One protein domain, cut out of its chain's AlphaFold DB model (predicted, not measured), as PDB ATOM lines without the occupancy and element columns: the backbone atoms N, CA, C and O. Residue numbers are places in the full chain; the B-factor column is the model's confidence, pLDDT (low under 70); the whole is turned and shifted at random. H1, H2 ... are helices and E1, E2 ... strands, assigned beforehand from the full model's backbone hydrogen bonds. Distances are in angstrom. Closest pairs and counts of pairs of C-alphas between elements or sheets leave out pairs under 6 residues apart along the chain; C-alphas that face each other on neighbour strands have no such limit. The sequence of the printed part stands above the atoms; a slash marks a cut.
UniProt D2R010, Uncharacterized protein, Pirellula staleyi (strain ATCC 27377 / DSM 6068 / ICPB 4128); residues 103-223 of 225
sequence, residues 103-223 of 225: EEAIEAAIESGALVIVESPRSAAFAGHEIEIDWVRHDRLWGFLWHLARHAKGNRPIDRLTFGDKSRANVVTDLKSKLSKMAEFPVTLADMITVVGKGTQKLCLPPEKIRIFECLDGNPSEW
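Overview. This is residues 103 to 223 of the 225 residues of an uncharacterized protein of Pirellula staleyi (strain ATCC 27377 / DSM 6068 / ICPB 4128) (UniProt D2R010). The longest helix, H2, lies in the middle, between a four-stranded sheet of E2, E1, E5 and E6 and a second part in which the small hairpin of E3 and E4 and the helix H3 pack on it. H1 covers the sheet's other face, and the short H4 lies close to H3. The printed part has 121 residues, with four named helices and six named strands in the order H1 E1 E2 H2 H3 H4 E3 E4 E5 E6. The large sheet has the order E2, E1, E5, E6 and is mixed, the hairpin sheet E3, E4 is antiparallel, and the class is mixed, helices and strands. The whole is compact, with a radius of gyration of the C-alphas of 13.7 A, and rounded, spanning 40 by 32 by 28 A.

Arrangement. In the large sheet, E1, residues 115 to 118, and E5, residues 210 to 216, are parallel inner strands, with N 211 and O 115 2.8 A apart, within hydrogen-bond range. E2, residues 123 to 126, is an edge strand and forms a hairpin with E1; N 116 and O 125 are 2.8 A apart. E6, residues 219 to 222, is the other edge strand and forms a hairpin with E5; N 214 and O 221 are 2.8 A apart. The pairing of E5 is staggered: residues 210 to 213 pair with E1 and residues 213 to 216 with E6. Three layers are formed, helices on both faces of this sheet: H2, residues 139 to 153, is on one face and H1, residues 103 to 111, on the other. H2, at a height over the sheet of 9.8 A, runs slantwise to the strands, at 55 degrees to E1 on the local plane; its closest C-alpha pair with E5 is Lys 153 and Ile 210, 5.9 A. H1, at a height of 8.8 A, runs along the strands over E1, at 21 degrees on the local plane; the C-alphas of Ile 110 and Val 116 are their closest, 6.4 A. H2 touches H3, residues 171 to 179, with its residues 140 to 144 alone, about perpendicular at 73 degrees; the closest C-alphas, of Leu 141 and Leu 175, are 6.4 A apart. E3, residues 193 to 197, and E4, residues 200 to 203, form an antiparallel hairpin, with N 194 and O 202 2.8 A apart; the closest C-alphas of H2 and E4, those of Ala 152 and Leu 203, are 5.7 A apart. H4, residues 187 to 191, is close to H3 but not clearly touching; the C-alphas of Lys 176 and Ala 190 are their closest, 7.5 A. In H1, H2, H3 and H4, every O i to N i+4 pair is within hydrogen-bond range.

Along the chain. H1 begins at C-alpha 103, (181.822, 121.589, 214.680). H2 is 21.0 A long from first to last C-alpha, beginning at (188.873, 138.466, 228.804), and E5 is 18.7 A. E6 ends at C-alpha 222, (174.953, 123.631, 222.741).

Size, cuts and confidence. The two C-alphas farthest apart, those of Glu 104 and Ala 169, are 40.1 A apart. The printed part has no cut; the links E2 to H2 and H2 to H3 are long. The mean pLDDT of the printed part is 91.2, and residue 218 is under 70.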
ATOM      1  N   GLU A 103     181.132 120.851 215.726       83.94
ATOM      2  CA  GLU A 103     181.822 121.589 214.680       83.94
ATOM      3  C   GLU A 103     180.885 121.859 213.495       83.94
ATOM      4  O   GLU A 103     180.708 123.012 213.117       83.94
ATOM      5  N   GLU A 104     180.181 120.838 212.993       84.94
ATOM      6  CA  GLU A 104     179.174 121.001 211.931       84.94
ATOM      7  C   GLU A 104     178.008 121.898 212.376       84.94
ATOM      8  O   GLU A 104     177.494 122.701 211.597       84.94
ATOM      9  N   ALA A 105     177.579 121.799 213.638       86.81
ATOM     10  CA  ALA A 105     176.532 122.649 214.194       86.81
ATOM     11  C   ALA A 105     176.988 124.111 214.337       86.81
ATOM     12  O   ALA A 105     176.183 125.020 214.126       86.81
ATOM     13  N   ILE A 106     178.259 124.343 214.680       89.00
ATOM     14  CA  ILE A 106     178.889 125.666 214.711       89.00
ATOM     15  C   ILE A 106     178.947 126.230 213.291       89.00
ATOM     16  O   ILE A 106     178.447 127.330 213.074       89.00
ATOM     17  N   GLU A 107     179.480 125.481 212.326       89.75
ATOM     18  CA  GLU A 107     179.585 125.902 210.923       89.75
ATOM     19  C   GLU A 107     178.210 126.239 210.336       89.75
ATOM     20  O   GLU A 107     178.000 127.354 209.857       89.75
ATOM     21  N   ALA A 108     177.224 125.352 210.489       87.56
ATOM     22  CA  ALA A 108     175.859 125.598 210.028       87.56
ATOM     23  C   ALA A 108     175.222 126.826 210.705       87.56
ATOM     24  O   ALA A 108     174.470 127.582 210.081       87.56
ATOM     25  N   ALA A 109     175.510 127.058 211.990       90.62
ATOM     26  CA  ALA A 109     175.028 128.238 212.697       90.62
ATOM     27  C   ALA A 109     175.681 129.527 212.175       90.62
ATOM     28  O   ALA A 109     174.977 130.529 212.007       90.62
ATOM     29  N   ILE A 110     176.981 129.495 211.873       92.75
ATOM     30  CA  ILE A 110     177.700 130.606 211.242       92.75
ATOM     31  C   ILE A 110     177.063 130.906 209.884       92.75
ATOM     32  O   ILE A 110     176.604 132.028 209.678       92.75
ATOM     33  N   GLU A 111     176.924 129.906 209.012       91.19
ATOM     34  CA  GLU A 111     176.324 130.045 207.675       91.19
ATOM     35  C   GLU A 111     174.894 130.602 207.713       91.19
ATOM     36  O   GLU A 111     174.513 131.418 206.874       91.19
ATOM     37  N   SER A 112     174.102 130.226 208.724       90.00
ATOM     38  CA  SER A 112     172.738 130.748 208.911       90.00
ATOM     39  C   SER A 112     172.678 132.237 209.293       90.00
ATOM     40  O   SER A 112     171.599 132.836 209.320       90.00
ATOM     41  N   GLY A 113     173.822 132.843 209.619       90.38
ATOM     42  CA  GLY A 113     173.925 134.228 210.059       90.38
ATOM     43  C   GLY A 113     173.530 134.459 211.519       90.38
ATOM     44  O   GLY A 113     173.263 135.601 211.905       90.38
ATOM     45  N   ALA A 114     173.470 133.403 212.332       94.31
ATOM     46  CA  ALA A 114     173.216 133.507 213.764       94.31
ATOM     47  C   ALA A 114     174.390 134.183 214.501       94.31
ATOM     48  O   ALA A 114     175.507 134.274 213.992       94.31
ATOM     49  N   LEU A 115     174.136 134.655 215.725       96.62
ATOM     50  CA  LEU A 115     175.194 134.940 216.689       96.62
ATOM     51  C   LEU A 115     175.660 133.610 217.279       96.62
ATOM     52  O   LEU A 115     174.901 132.958 217.998       96.62
ATOM     53  N   VAL A 116     176.899 133.237 216.986       96.62
ATOM     54  CA  VAL A 116     177.536 132.019 217.479       96.62
ATOM     55  C   VAL A 116     178.612 132.399 218.481       96.62
ATOM     56  O   VAL A 116     179.464 133.233 218.184       96.62
ATOM     57  N   ILE A 117     178.569 131.806 219.670       95.94
ATOM     58  CA  ILE A 117     179.567 132.002 220.725       95.94
ATOM     59  C   ILE A 117     180.077 130.627 221.161       95.94
ATOM     60  O   ILE A 117     179.273 129.773 221.529       95.94
ATOM     61  N   VAL A 118     181.395 130.422 221.164       94.50
ATOM     62  CA  VAL A 118     182.035 129.160 221.568       94.50
ATOM     63  C   VAL A 118     182.960 129.409 222.755       94.50
ATOM     64  O   VAL A 118     183.898 130.193 222.650       94.50
ATOM     65  N   GLU A 119     182.726 128.740 223.885       93.19
ATOM     66  CA  GLU A 119     183.469 128.955 225.138       93.19
ATOM     67  C   GLU A 119     184.968 128.665 225.026       93.19
ATOM     68  O   GLU A 119     185.799 129.410 225.540       93.19
ATOM     69  N   SER A 120     185.311 127.579 224.339       88.81
ATOM     70  CA  SER A 120     186.677 127.123 224.104       88.81
ATOM     71  C   SER A 120     186.753 126.681 222.645       88.81
ATOM     72  O   SER A 120     186.071 125.717 222.297       88.81
ATOM     73  N   PRO A 121     187.507 127.380 221.780       89.06
ATOM     74  CA  PRO A 121     188.684 128.210 222.084       89.06
ATOM     75  C   PRO A 121     188.434 129.704 222.399       89.06
ATOM     76  O   PRO A 121     189.388 130.474 222.368       89.06
ATOM     77  N   ARG A 122     187.207 130.126 222.744       93.69
ATOM     78  CA  ARG A 122     186.763 131.538 222.786       93.69
ATOM     79  C   ARG A 122     186.721 132.158 221.397       93.69
ATOM     80  O   ARG A 122     187.548 132.996 221.054       93.69
ATOM     81  N   SER A 123     185.735 131.746 220.613       94.69
ATOM     82  CA  SER A 123     185.437 132.347 219.313       94.69
ATOM     83  C   SER A 123     184.009 132.878 219.277       94.69
ATOM     84  O   SER A 123     183.123 132.425 220.010       94.69
ATOM     85  N   ALA A 124     183.796 133.888 218.440       96.19
ATOM     86  CA  ALA A 124     182.488 134.469 218.205       96.19
ATOM     87  C   ALA A 124     182.319 134.736 216.714       96.19
ATOM     88  O   ALA A 124     183.250 135.190 216.058       96.19
ATOM     89  N   ALA A 125     181.124 134.500 216.194       96.56
ATOM     90  CA  ALA A 125     180.766 134.802 214.820       96.56
ATOM     91  C   ALA A 125     179.367 135.413 214.770       96.56
ATOM     92  O   ALA A 125     178.510 135.126 215.608       96.56
ATOM     93  N   PHE A 126     179.134 136.284 213.797       96.88
ATOM     94  CA  PHE A 126     177.859 136.955 213.616       96.88
ATOM     95  C   PHE A 126     177.599 137.220 212.138       96.88
ATOM     96  O   PHE A 126     178.495 137.643 211.410       96.88
ATOM     97  N   ALA A 127     176.356 137.000 211.697       93.25
ATOM     98  CA  ALA A 127     175.932 137.256 210.321       93.25
ATOM     99  C   ALA A 127     176.844 136.594 209.261       93.25
ATOM    100  O   ALA A 127     177.145 137.205 208.237       93.25
ATOM    101  N   GLY A 128     177.313 135.367 209.521       92.56
ATOM    102  CA  GLY A 128     178.156 134.608 208.588       92.56
ATOM    103  C   GLY A 128     179.652 134.879 208.685       92.56
ATOM    104  O   GLY A 128     180.411 134.260 207.952       92.56
ATOM    105  N   HIS A 129     180.084 135.781 209.569       94.06
ATOM    106  CA  HIS A 129     181.475 136.215 209.649       94.06
ATOM    107  C   HIS A 129     182.031 136.008 211.055       94.06
ATOM    108  O   HIS A 129     181.348 136.277 212.047       94.06
ATOM    109  N   GLU A 130     183.275 135.547 211.142       94.06
ATOM    110  CA  GLU A 130     183.995 135.475 212.409       94.06
ATOM    111  C   GLU A 130     184.330 136.885 212.918       94.06
ATOM    112  O   GLU A 130     184.654 137.793 212.152       94.06
ATOM    113  N   ILE A 131     184.213 137.081 214.230       95.56
ATOM    114  CA  ILE A 131     184.609 138.310 214.911       95.56
ATOM    115  C   ILE A 131     186.065 138.128 215.347       95.56
ATOM    116  O   ILE A 131     186.334 137.543 216.401       95.56
ATOM    117  N   GLU A 132     186.989 138.642 214.531       93.44
ATOM    118  CA  GLU A 132     188.449 138.503 214.668       93.44
ATOM    119  C   GLU A 132     189.042 139.348 215.819       93.44
ATOM    120  O   GLU A 132     189.941 140.167 215.639       93.44
ATOM    121  N   ILE A 133     188.535 139.169 217.039       93.50
ATOM    122  CA  ILE A 133     189.063 139.812 218.249       93.50
ATOM    123  C   ILE A 133     189.904 138.802 219.032       93.50
ATOM    124  O   ILE A 133     189.492 137.665 219.247       93.50
ATOM    125  N   ASP A 134     191.060 139.232 219.550       92.81
ATOM    126  CA  ASP A 134     191.837 138.444 220.515       92.81
ATOM    127  C   ASP A 134     191.109 138.399 221.875       92.81
ATOM    128  O   ASP A 134     191.359 139.185 222.799       92.81
ATOM    129  N   TRP A 135     190.164 137.467 221.993       94.38
ATOM    130  CA  TRP A 135     189.342 137.265 223.187       94.38
ATOM    131  C   TRP A 135     190.149 136.825 224.413       94.38
ATOM    132  O   TRP A 135     189.692 137.004 225.546       94.38
ATOM    133  N   VAL A 136     191.360 136.295 224.218       91.00
ATOM    134  CA  VAL A 136     192.274 135.937 225.311       91.00
ATOM    135  C   VAL A 136     192.833 137.205 225.955       91.00
ATOM    136  O   VAL A 136     192.791 137.346 227.179       91.00
ATOM    137  N   ARG A 137     193.284 138.178 225.153       92.00
ATOM    138  CA  ARG A 137     193.729 139.492 225.660       92.00
ATOM    139  C   ARG A 137     192.584 140.329 226.221       92.00
ATOM    140  O   ARG A 137     192.796 141.150 227.116       92.00
ATOM    141  N   HIS A 138     191.372 140.120 225.714       92.31
ATOM    142  CA  HIS A 138     190.184 140.886 226.074       92.31
ATOM    143  C   HIS A 138     189.182 140.099 226.936       92.31
ATOM    144  O   HIS A 138     187.973 140.251 226.771       92.31
ATOM    145  N   ASP A 139     189.671 139.342 227.923       92.06
ATOM    146  CA  ASP A 139     188.873 138.466 228.804       92.06
ATOM    147  C   ASP A 139     187.611 139.131 229.397       92.06
ATOM    148  O   ASP A 139     186.527 138.552 229.397       92.06
ATOM    149  N   ARG A 140     187.699 140.399 229.821       92.69
ATOM    150  CA  ARG A 140     186.529 141.137 230.338       92.69
ATOM    151  C   ARG A 140     185.459 141.416 229.279       92.69
ATOM    152  O   ARG A 140     184.278 141.450 229.612       92.69
ATOM    153  N   LEU A 141     185.863 141.674 228.034       94.31
ATOM    154  CA  LEU A 141     184.931 141.895 226.923       94.31
ATOM    155  C   LEU A 141     184.338 140.570 226.446       94.31
ATOM    156  O   LEU A 141     183.147 140.521 226.153       94.31
ATOM    157  N   TRP A 142     185.140 139.502 226.455       95.50
ATOM    158  CA  TRP A 142     184.655 138.145 226.241       95.50
ATOM    159  C   TRP A 142     183.567 137.781 227.257       95.50
ATOM    160  O   TRP A 142     182.450 137.451 226.869       95.50
ATOM    161  N   GLY A 143     183.843 137.938 228.557       94.38
ATOM    162  CA  GLY A 143     182.868 137.664 229.615       94.38
ATOM    163  C   GLY A 143     181.591 138.501 229.475       94.38
ATOM    164  O   GLY A 143     180.489 137.996 229.677       94.38
ATOM    165  N   PHE A 144     181.714 139.765 229.065       95.06
ATOM    166  CA  PHE A 144     180.557 140.604 228.745       95.06
ATOM    167  C   PHE A 144     179.710 140.029 227.608       95.06
ATOM    168  O   PHE A 144     178.503 139.866 227.785       95.06
ATOM    169  N   LEU A 145     180.327 139.713 226.464       96.00
ATOM    170  CA  LEU A 145     179.632 139.165 225.299       96.00
ATOM    171  C   LEU A 145     178.986 137.808 225.622       96.00
ATOM    172  O   LEU A 145     177.831 137.578 225.267       96.00
ATOM    173  N   TRP A 146     179.697 136.957 226.362       95.31
ATOM    174  CA  TRP A 146     179.222 135.661 226.840       95.31
ATOM    175  C   TRP A 146     177.948 135.786 227.684       95.31
ATOM    176  O   TRP A 146     176.916 135.191 227.364       95.31
ATOM    177  N   HIS A 147     177.976 136.612 228.736       95.25
ATOM    178  CA  HIS A 147     176.805 136.821 229.591       95.25
ATOM    179  C   HIS A 147     175.652 137.492 228.843       95.25
ATOM    180  O   HIS A 147     174.496 137.108 229.036       95.25
ATOM    181  N   LEU A 148     175.956 138.450 227.965       95.81
ATOM    182  CA  LEU A 148     174.967 139.115 227.125       95.81
ATOM    183  C   LEU A 148     174.229 138.111 226.229       95.81
ATOM    184  O   LEU A 148     172.999 138.122 226.204       95.81
ATOM    185  N   ALA A 149     174.958 137.227 225.539       95.69
ATOM    186  CA  ALA A 149     174.375 136.206 224.675       95.69
ATOM    187  C   ALA A 149     173.512 135.213 225.471       95.69
ATOM    188  O   ALA A 149     172.372 134.948 225.086       95.69
ATOM    189  N   ARG A 150     174.002 134.712 226.615       95.00
ATOM    190  CA  ARG A 150     173.250 133.771 227.471       95.00
ATOM    191  C   ARG A 150     171.946 134.361 227.982       95.00
ATOM    192  O   ARG A 150     170.892 133.736 227.867       95.00
ATOM    193  N   HIS A 151     172.001 135.579 228.519       95.12
ATOM    194  CA  HIS A 151     170.805 136.266 228.997       95.12
ATOM    195  C   HIS A 151     169.832 136.543 227.852       95.12
ATOM    196  O   HIS A 151     168.638 136.295 228.006       95.12
ATOM    197  N   ALA A 152     170.324 136.972 226.688       94.94
ATOM    198  CA  ALA A 152     169.486 137.242 225.529       94.94
ATOM    199  C   ALA A 152     168.812 135.986 224.960       94.94
ATOM    200  O   ALA A 152     167.624 136.043 224.644       94.94
ATOM    201  N   LYS A 153     169.499 134.835 224.932       93.81
ATOM    202  CA  LYS A 153     168.892 133.540 224.570       93.81
ATOM    203  C   LYS A 153     167.783 133.138 225.555       93.81
ATOM    204  O   LYS A 153     166.766 132.596 225.145       93.81
ATOM    205  N   GLY A 154     167.912 133.499 226.835       91.38
ATOM    206  CA  GLY A 154     166.836 133.404 227.834       91.38
ATOM    207  C   GLY A 154     165.835 134.574 227.836       91.38
ATOM    208  O   GLY A 154     165.007 134.662 228.741       91.38
ATOM    209  N   ASN A 155     165.920 135.500 226.873       92.38
ATOM    210  CA  ASN A 155     165.124 136.731 226.763       92.38
ATOM    211  C   ASN A 155     165.227 137.701 227.968       92.38
ATOM    212  O   ASN A 155     164.356 138.552 228.181       92.38
ATOM    213  N   ARG A 156     166.303 137.607 228.753       93.81
ATOM    214  CA  ARG A 156     166.577 138.424 229.945       93.81
ATOM    215  C   ARG A 156     167.547 139.572 229.630       93.81
ATOM    216  O   ARG A 156     168.390 139.440 228.744       93.81
ATOM    217  N   PRO A 157     167.452 140.709 230.339       95.06
ATOM    218  CA  PRO A 157     168.484 141.739 230.300       95.06
ATOM    219  C   PRO A 157     169.692 141.352 231.163       95.06
ATOM    220  O   PRO A 157     169.604 140.464 232.015       95.06
ATOM    221  N   ILE A 158     170.797 142.067 230.964       94.25
ATOM    222  CA  ILE A 158     171.963 142.072 231.848       94.25
ATOM    223  C   ILE A 158     172.033 143.379 232.634       94.25
ATOM    224  O   ILE A 158     171.565 144.433 232.190       94.25
ATOM    225  N   ASP A 159     172.658 143.307 233.800       92.69
ATOM    226  CA  ASP A 159     172.858 144.423 234.717       92.69
ATOM    227  C   ASP A 159     174.218 144.308 235.426       92.69
ATOM    228  O   ASP A 159     175.029 143.429 235.134       92.69
ATOM    229  N   ARG A 160     174.494 145.204 236.380       89.88
ATOM    230  CA  ARG A 160     175.737 145.143 237.165       89.88
ATOM    231  C   ARG A 160     175.862 143.871 238.017       89.88
ATOM    232  O   ARG A 160     176.984 143.447 238.268       89.88
ATOM    233  N   LEU A 161     174.747 143.298 238.482       88.25
ATOM    234  CA  LEU A 161     174.733 142.134 239.376       88.25
ATOM    235  C   LEU A 161     175.125 140.860 238.628       88.25
ATOM    236  O   LEU A 161     175.731 139.967 239.210       88.25
ATOM    237  N   THR A 162     174.888 140.839 237.317       87.94
ATOM    238  CA  THR A 162     175.368 139.792 236.401       87.94
ATOM    239  C   THR A 162     176.893 139.593 236.491       87.94
ATOM    240  O   THR A 162     177.386 138.490 236.291       87.94
ATOM    241  N   PHE A 163     177.644 140.639 236.857       86.81
ATOM    242  CA  PHE A 163     179.106 140.624 237.003       86.81
ATOM    243  C   PHE A 163     179.563 140.607 238.478       86.81
ATOM    244  O   PHE A 163     180.711 140.940 238.782       86.81
ATOM    245  N   GLY A 164     178.664 140.276 239.408       84.75
ATOM    246  CA  GLY A 164     178.918 140.206 240.848       84.75
ATOM    247  C   GLY A 164     178.689 141.517 241.614       84.75
ATOM    248  O   GLY A 164     178.799 142.622 241.082       84.75
ATOM    249  N   ASP A 165     178.416 141.392 242.916       74.88
ATOM    250  CA  ASP A 165     177.917 142.485 243.774       74.88
ATOM    251  C   ASP A 165     178.848 143.701 243.893       74.88
ATOM    252  O   ASP A 165     178.388 144.822 244.128       74.88
ATOM    253  N   LYS A 166     180.157 143.497 243.699       79.06
ATOM    254  CA  LYS A 166     181.191 144.544 243.783       79.06
ATOM    255  C   LYS A 166     181.407 145.309 242.469       79.06
ATOM    256  O   LYS A 166     182.281 146.175 242.403       79.06
ATOM    257  N   SER A 167     180.643 145.004 241.423       81.44
ATOM    258  CA  SER A 167     180.767 145.667 240.125       81.44
ATOM    259  C   SER A 167     180.272 147.116 240.160       81.44
ATOM    260  O   SER A 167     179.265 147.444 240.795       81.44
ATOM    261  N   ARG A 168     180.987 148.013 239.461       83.75
ATOM    262  CA  ARG A 168     180.628 149.441 239.383       83.75
ATOM    263  C   ARG A 168     179.267 149.609 238.699       83.75
ATOM    264  O   ARG A 168     178.920 148.850 237.799       83.75
ATOM    265  N   ALA A 169     178.531 150.657 239.067       81.25
ATOM    266  CA  ALA A 169     177.188 150.915 238.538       81.25
ATOM    267  C   ALA A 169     177.126 150.995 236.998       81.25
ATOM    268  O   ALA A 169     176.140 150.566 236.407       81.25
ATOM    269  N   ASN A 170     178.194 151.481 236.354       87.56
ATOM    270  CA  ASN A 170     178.253 151.692 234.906       87.56
ATOM    271  C   ASN A 170     178.987 150.580 234.137       87.56
ATOM    272  O   ASN A 170     179.243 150.753 232.950       87.56
ATOM    273  N   VAL A 171     179.315 149.443 234.772       89.94
ATOM    274  CA  VAL A 171     180.107 148.359 234.145       89.94
ATOM    275  C   VAL A 171     179.550 147.947 232.782       89.94
ATOM    276  O   VAL A 171     180.306 147.853 231.822       89.94
ATOM    277  N   VAL A 172     178.234 147.762 232.675       90.06
ATOM    278  CA  VAL A 172     177.572 147.328 231.436       90.06
ATOM    279  C   VAL A 172     177.732 148.373 230.321       90.06
ATOM    280  O   VAL A 172     178.060 148.036 229.186       90.06
ATOM    281  N   THR A 173     177.565 149.658 230.644       90.94
ATOM    282  CA  THR A 173     177.732 150.773 229.694       90.94
ATOM    283  C   THR A 173     179.181 150.933 229.254       90.94
ATOM    284  O   THR A 173     179.445 151.085 228.061       90.94
ATOM    285  N   ASP A 174     180.121 150.837 230.194       92.56
ATOM    286  CA  ASP A 174     181.550 150.947 229.915       92.56
ATOM    287  C   ASP A 174     182.035 149.791 229.029       92.56
ATOM    288  O   ASP A 174     182.810 150.011 228.097       92.56
ATOM    289  N   LEU A 175     181.582 148.560 229.300       92.88
ATOM    290  CA  LEU A 175     181.940 147.374 228.517       92.88
ATOM    291  C   LEU A 175     181.326 147.423 227.117       92.88
ATOM    292  O   LEU A 175     182.064 147.223 226.155       92.88
ATOM    293  N   LYS A 176     180.042 147.797 226.981       93.00
ATOM    294  CA  LYS A 176     179.425 148.025 225.665       93.00
ATOM    295  C   LYS A 176     180.210 149.064 224.864       93.00
ATOM    296  O   LYS A 176     180.552 148.807 223.718       93.00
ATOM    297  N   SER A 177     180.518 150.220 225.460       93.12
ATOM    298  CA  SER A 177     181.229 151.300 224.761       93.12
ATOM    299  C   SER A 177     182.636 150.894 224.321       93.12
ATOM    300  O   SER A 177     183.104 151.340 223.277       93.12
ATOM    301  N   LYS A 178     183.330 150.066 225.108       94.25
ATOM    302  CA  LYS A 178     184.638 149.517 224.724       94.25
ATOM    303  C   LYS A 178     184.510 148.508 223.591       94.25
ATOM    304  O   LYS A 178     185.280 148.593 222.644       94.25
ATOM    305  N   LEU A 179     183.538 147.601 223.677       92.69
ATOM    306  CA  LEU A 179     183.292 146.590 222.652       92.69
ATOM    307  C   LEU A 179     182.920 147.235 221.310       92.69
ATOM    308  O   LEU A 179     183.501 146.892 220.292       92.69
ATOM    309  N   SER A 180     182.044 148.244 221.319       92.94
ATOM    310  CA  SER A 180     181.608 148.955 220.109       92.94
ATOM    311  C   SER A 180     182.692 149.814 219.450       92.94
ATOM    312  O   SER A 180     182.463 150.351 218.373       92.94
ATOM    313  N   LYS A 181     183.827 150.041 220.122       94.00
ATOM    314  CA  LYS A 181     184.969 150.797 219.584       94.00
ATOM    315  C   LYS A 181     186.035 149.896 218.959       94.00
ATOM    316  O   LYS A 181     186.977 150.430 218.382       94.00
ATOM    317  N   MET A 182     185.917 148.577 219.106       93.06
ATOM    318  CA  MET A 182     186.803 147.636 218.425       93.06
ATOM    319  C   MET A 182     186.478 147.644 216.934       93.06
ATOM    320  O   MET A 182     185.304 147.597 216.569       93.06
ATOM    321  N   ALA A 183     187.502 147.728 216.087       89.62
ATOM    322  CA  ALA A 183     187.318 147.835 214.641       89.62
ATOM    323  C   ALA A 183     186.695 146.560 214.053       89.62
ATOM    324  O   ALA A 183     185.924 146.617 213.101       89.62
ATOM    325  N   GLU A 184     187.000 145.425 214.673       93.62
ATOM    326  CA  GLU A 184     186.600 144.082 214.272       93.62
ATOM    327  C   GLU A 184     185.216 143.700 214.820       93.62
ATOM    328  O   GLU A 184     184.648 142.682 214.427       93.62
ATOM    329  N   PHE A 185     184.640 144.501 215.727       94.38
ATOM    330  CA  PHE A 185     183.320 144.215 216.276       94.38
ATOM    331  C   PHE A 185     182.210 144.759 215.360       94.38
ATOM    332  O   PHE A 185     182.191 145.959 215.070       94.38
ATOM    333  N   PRO A 186     181.229 143.935 214.941       94.06
ATOM    334  CA  PRO A 186     180.194 144.384 214.017       94.06
ATOM    335  C   PRO A 186     179.341 145.517 214.600       94.06
ATOM    336  O   PRO A 186     178.658 145.345 215.615       94.06
ATOM    337  N   VAL A 187     179.305 146.662 213.912       93.56
ATOM    338  CA  VAL A 187     178.488 147.829 214.309       93.56
ATOM    339  C   VAL A 187     177.012 147.447 214.425       93.56
ATOM    340  O   VAL A 187     176.354 147.784 215.405       93.56
ATOM    341  N   THR A 188     176.520 146.625 213.496       94.38
ATOM    342  CA  THR A 188     175.147 146.102 213.513       94.38
ATOM    343  C   THR A 188     174.831 145.313 214.782       94.38
ATOM    344  O   THR A 188     173.717 145.393 215.289       94.38
ATOM    345  N   LEU A 189     175.797 144.557 215.315       94.62
ATOM    346  CA  LEU A 189     175.619 143.819 216.564       94.62
ATOM    347  C   LEU A 189     175.656 144.768 217.768       94.62
ATOM    348  O   LEU A 189     174.865 144.605 218.693       94.62
ATOM    349  N   ALA A 190     176.522 145.786 217.747       94.19
ATOM    350  CA  ALA A 190     176.584 146.811 218.792       94.19
ATOM    351  C   ALA A 190     175.277 147.619 218.907       94.19
ATOM    352  O   ALA A 190     174.836 147.920 220.024       94.19
ATOM    353  N   ASP A 191     174.648 147.926 217.771       94.56
ATOM    354  CA  ASP A 191     173.376 148.651 217.691       94.56
ATOM    355  C   ASP A 191     172.200 147.833 218.240       94.56
ATOM    356  O   ASP A 191     171.281 148.388 218.847       94.56
ATOM    357  N   MET A 192     172.252 146.502 218.122       95.69
ATOM    358  CA  MET A 192     171.251 145.604 218.713       95.69
ATOM    359  C   MET A 192     171.314 145.555 220.246       95.69
ATOM    360  O   MET A 192     170.373 145.076 220.880       95.69
ATOM    361  N   ILE A 193     172.388 146.043 220.875       95.56
ATOM    362  CA  ILE A 193     172.495 146.117 222.337       95.56
ATOM    363  C   ILE A 193     171.792 147.389 222.809       95.56
ATOM    364  O   ILE A 193     172.347 148.484 222.741       95.56
ATOM    365  N   THR A 194     170.576 147.273 223.330       94.38
ATOM    366  CA  THR A 194     169.757 148.428 223.722       94.38
ATOM    367  C   THR A 194     169.646 148.570 225.236       94.38
ATOM    368  O   THR A 194     169.804 147.613 225.992       94.38
ATOM    369  N   VAL A 195     169.393 149.796 225.694       93.88
ATOM    370  CA  VAL A 195     169.099 150.083 227.102       93.88
ATOM    371  C   VAL A 195     167.612 149.832 227.334       93.88
ATOM    372  O   VAL A 195     166.782 150.428 226.657       93.88
ATOM    373  N   VAL A 196     167.276 148.976 228.299       92.69
ATOM    374  CA  VAL A 196     165.877 148.632 228.640       92.69
ATOM    375  C   VAL A 196     165.442 149.173 230.005       92.69
ATOM    376  O   VAL A 196     164.279 149.068 230.381       92.69
ATOM    377  N   GLY A 197     166.367 149.772 230.755       88.81
ATOM    378  CA  GLY A 197     166.122 150.347 232.070       88.81
ATOM    379  C   GLY A 197     167.385 150.976 232.655       88.81
ATOM    380  O   GLY A 197     168.451 150.999 232.033       88.81
ATOM    381  N   LYS A 198     167.280 151.521 233.870       87.19
ATOM    382  CA  LYS A 198     168.411 152.187 234.528       87.19
ATOM    383  C   LYS A 198     169.519 151.174 234.838       87.19
ATOM    384  O   LYS A 198     169.367 150.343 235.725       87.19
ATOM    385  N   GLY A 199     170.641 151.284 234.127       86.75
ATOM    386  CA  GLY A 199     171.801 150.402 234.303       86.75
ATOM    387  C   GLY A 199     171.619 148.993 233.732       86.75
ATOM    388  O   GLY A 199     172.435 148.123 234.029       86.75
ATOM    389  N   THR A 200     170.576 148.769 232.926       92.00
ATOM    390  CA  THR A 200     170.287 147.472 232.310       92.00
ATOM    391  C   THR A 200     170.347 147.564 230.793       92.00
ATOM    392  O   THR A 200     169.903 148.541 230.182       92.00
ATOM    393  N   GLN A 201     170.914 146.536 230.174       94.31
ATOM    394  CA  GLN A 201     171.008 146.428 228.722       94.31
ATOM    395  C   GLN A 201     170.536 145.059 228.260       94.31
ATOM    396  O   GLN A 201     170.560 144.089 229.013       94.31
ATOM    397  N   LYS A 202     170.090 144.984 227.013       95.06
ATOM    398  CA  LYS A 202     169.591 143.760 226.403       95.06
ATOM    399  C   LYS A 202     170.046 143.689 224.956       95.06
ATOM    400  O   LYS A 202     169.967 144.680 224.236       95.06
ATOM    401  N   LEU A 203     170.486 142.512 224.530       96.25
ATOM    402  CA  LEU A 203     170.689 142.226 223.118       96.25
ATOM    403  C   LEU A 203     169.330 141.906 222.481       96.25
ATOM    404  O   LEU A 203     168.667 140.939 222.856       96.25
ATOM    405  N   CYS A 204     168.914 142.738 221.533       94.38
ATOM    406  CA  CYS A 204     167.668 142.606 220.782       94.38
ATOM    407  C   CYS A 204     167.835 141.660 219.589       94.38
ATOM    408  O   CYS A 204     167.613 142.047 218.444       94.38
ATOM    409  N   LEU A 205     168.231 140.418 219.866       93.06
ATOM    410  CA  LEU A 205     168.320 139.351 218.875       93.06
ATOM    411  C   LEU A 205     167.352 138.223 219.275       93.06
ATOM    412  O   LEU A 205     167.274 137.908 220.466       93.06
ATOM    413  N   PRO A 206     166.592 137.629 218.334       92.50
ATOM    414  CA  PRO A 206     165.714 136.509 218.655       92.50
ATOM    415  C   PRO A 206     166.506 135.330 219.249       92.50
ATOM    416  O   PRO A 206     167.594 135.040 218.740       92.50
ATOM    417  N   PRO A 207     165.998 134.640 220.287       91.62
ATOM    418  CA  PRO A 207     166.685 133.511 220.918       91.62
ATOM    419  C   PRO A 207     167.144 132.420 219.946       91.62
ATOM    420  O   PRO A 207     168.236 131.879 220.092       91.62
ATOM    421  N   GLU A 208     166.345 132.134 218.921       90.81
ATOM    422  CA  GLU A 208     166.636 131.160 217.867       90.81
ATOM    423  C   GLU A 208     167.844 131.541 216.996       90.81
ATOM    424  O   GLU A 208     168.462 130.673 216.381       90.81
ATOM    425  N   LYS A 209     168.214 132.826 216.980       94.44
ATOM    426  CA  LYS A 209     169.402 133.351 216.297       94.44
ATOM    427  C   LYS A 209     170.623 133.444 217.214       94.44
ATOM    428  O   LYS A 209     171.619 134.034 216.809       94.44
ATOM    429  N   ILE A 210     170.567 132.901 218.431       95.56
ATOM    430  CA  ILE A 210     171.691 132.871 219.374       95.56
ATOM    431  C   ILE A 210     172.068 131.412 219.654       95.56
ATOM    432  O   ILE A 210     171.339 130.677 220.323       95.56
ATOM    433  N   ARG A 211     173.240 130.993 219.176       94.75
ATOM    434  CA  ARG A 211     173.802 129.654 219.398       94.75
ATOM    435  C   ARG A 211     175.025 129.786 220.301       94.75
ATOM    436  O   ARG A 211     175.926 130.573 220.030       94.75
ATOM    437  N   ILE A 212     175.013 129.077 221.424       95.12
ATOM    438  CA  ILE A 212     176.048 129.173 222.460       95.12
ATOM    439  C   ILE A 212     176.552 127.765 222.686       95.12
ATOM    440  O   ILE A 212     175.740 126.887 222.959       95.12
ATOM    441  N   PHE A 213     177.856 127.565 222.569       93.44
ATOM    442  CA  PHE A 213     178.500 126.271 222.718       93.44
ATOM    443  C   PHE A 213     179.439 126.308 223.924       93.44
ATOM    444  O   PHE A 213     180.347 127.137 223.991       93.44
ATOM    445  N   GLU A 214     179.188 125.422 224.881       92.31
ATOM    446  CA  GLU A 214     179.916 125.276 226.145       92.31
ATOM    447  C   GLU A 214     180.758 124.014 226.130       92.31
ATOM    448  O   GLU A 214     180.319 122.990 225.609       92.31
ATOM    449  N   CYS A 215     181.944 124.068 226.733       85.56
ATOM    450  CA  CYS A 215     182.805 122.898 226.845       85.56
ATOM    451  C   CYS A 215     182.607 122.249 228.220       85.56
ATOM    452  O   CYS A 215     183.274 122.607 229.191       85.56
ATOM    453  N   LEU A 216     181.680 121.293 228.302       75.12
ATOM    454  CA  LEU A 216     181.427 120.520 229.518       75.12
ATOM    455  C   LEU A 216     182.226 119.215 229.449       75.12
ATOM    456  O   LEU A 216     182.088 118.441 228.503       75.12
ATOM    457  N   ASP A 217     183.098 118.980 230.431       70.81
ATOM    458  CA  ASP A 217     183.937 117.774 230.521       70.81
ATOM    459  C   ASP A 217     184.775 117.489 229.256       70.81
ATOM    460  O   ASP A 217     185.021 116.339 228.889       70.81
ATOM    461  N   GLY A 218     185.210 118.548 228.566       69.19
ATOM    462  CA  GLY A 218     185.998 118.448 227.335       69.19
ATOM    463  C   GLY A 218     185.179 118.157 226.074       69.19
ATOM    464  O   GLY A 218     185.769 118.047 225.001       69.19
ATOM    465  N   ASN A 219     183.850 118.059 226.180       71.19
ATOM    466  CA  ASN A 219     182.958 117.900 225.041       71.19
ATOM    467  C   ASN A 219     182.164 119.192 224.821       71.19
ATOM    468  O   ASN A 219     181.424 119.621 225.714       71.19
ATOM    469  N   PRO A 220     182.290 119.830 223.648       77.44
ATOM    470  CA  PRO A 220     181.484 120.991 223.348       77.44
ATOM    471  C   PRO A 220     180.012 120.561 223.208       77.44
ATOM    472  O   PRO A 220     179.695 119.478 222.720       77.44
ATOM    473  N   SER A 221     179.089 121.373 223.705       83.19
ATOM    474  CA  SER A 221     177.649 121.109 223.660       83.19
ATOM    475  C   SER A 221     176.890 122.421 223.543       83.19
ATOM    476  O   SER A 221     177.337 123.448 224.054       83.19
ATOM    477  N   GLU A 222     175.759 122.419 222.839       87.12
ATOM    478  CA  GLU A 222     174.953 123.631 222.741       87.12
ATOM    479  C   GLU A 222     174.228 123.896 224.068       87.12
ATOM    480  O   GLU A 222     173.501 123.047 224.584       87.12
ATOM    481  N   TRP A 223     174.404 125.098 224.612       89.81
ATOM    482  CA  TRP A 223     173.719 125.536 225.818       89.81
ATOM    483  C   TRP A 223     172.276 125.952 225.525       89.81
ATOM    484  O   TRP A 223     172.001 126.722 224.595       89.81
TER     485      TRP A 223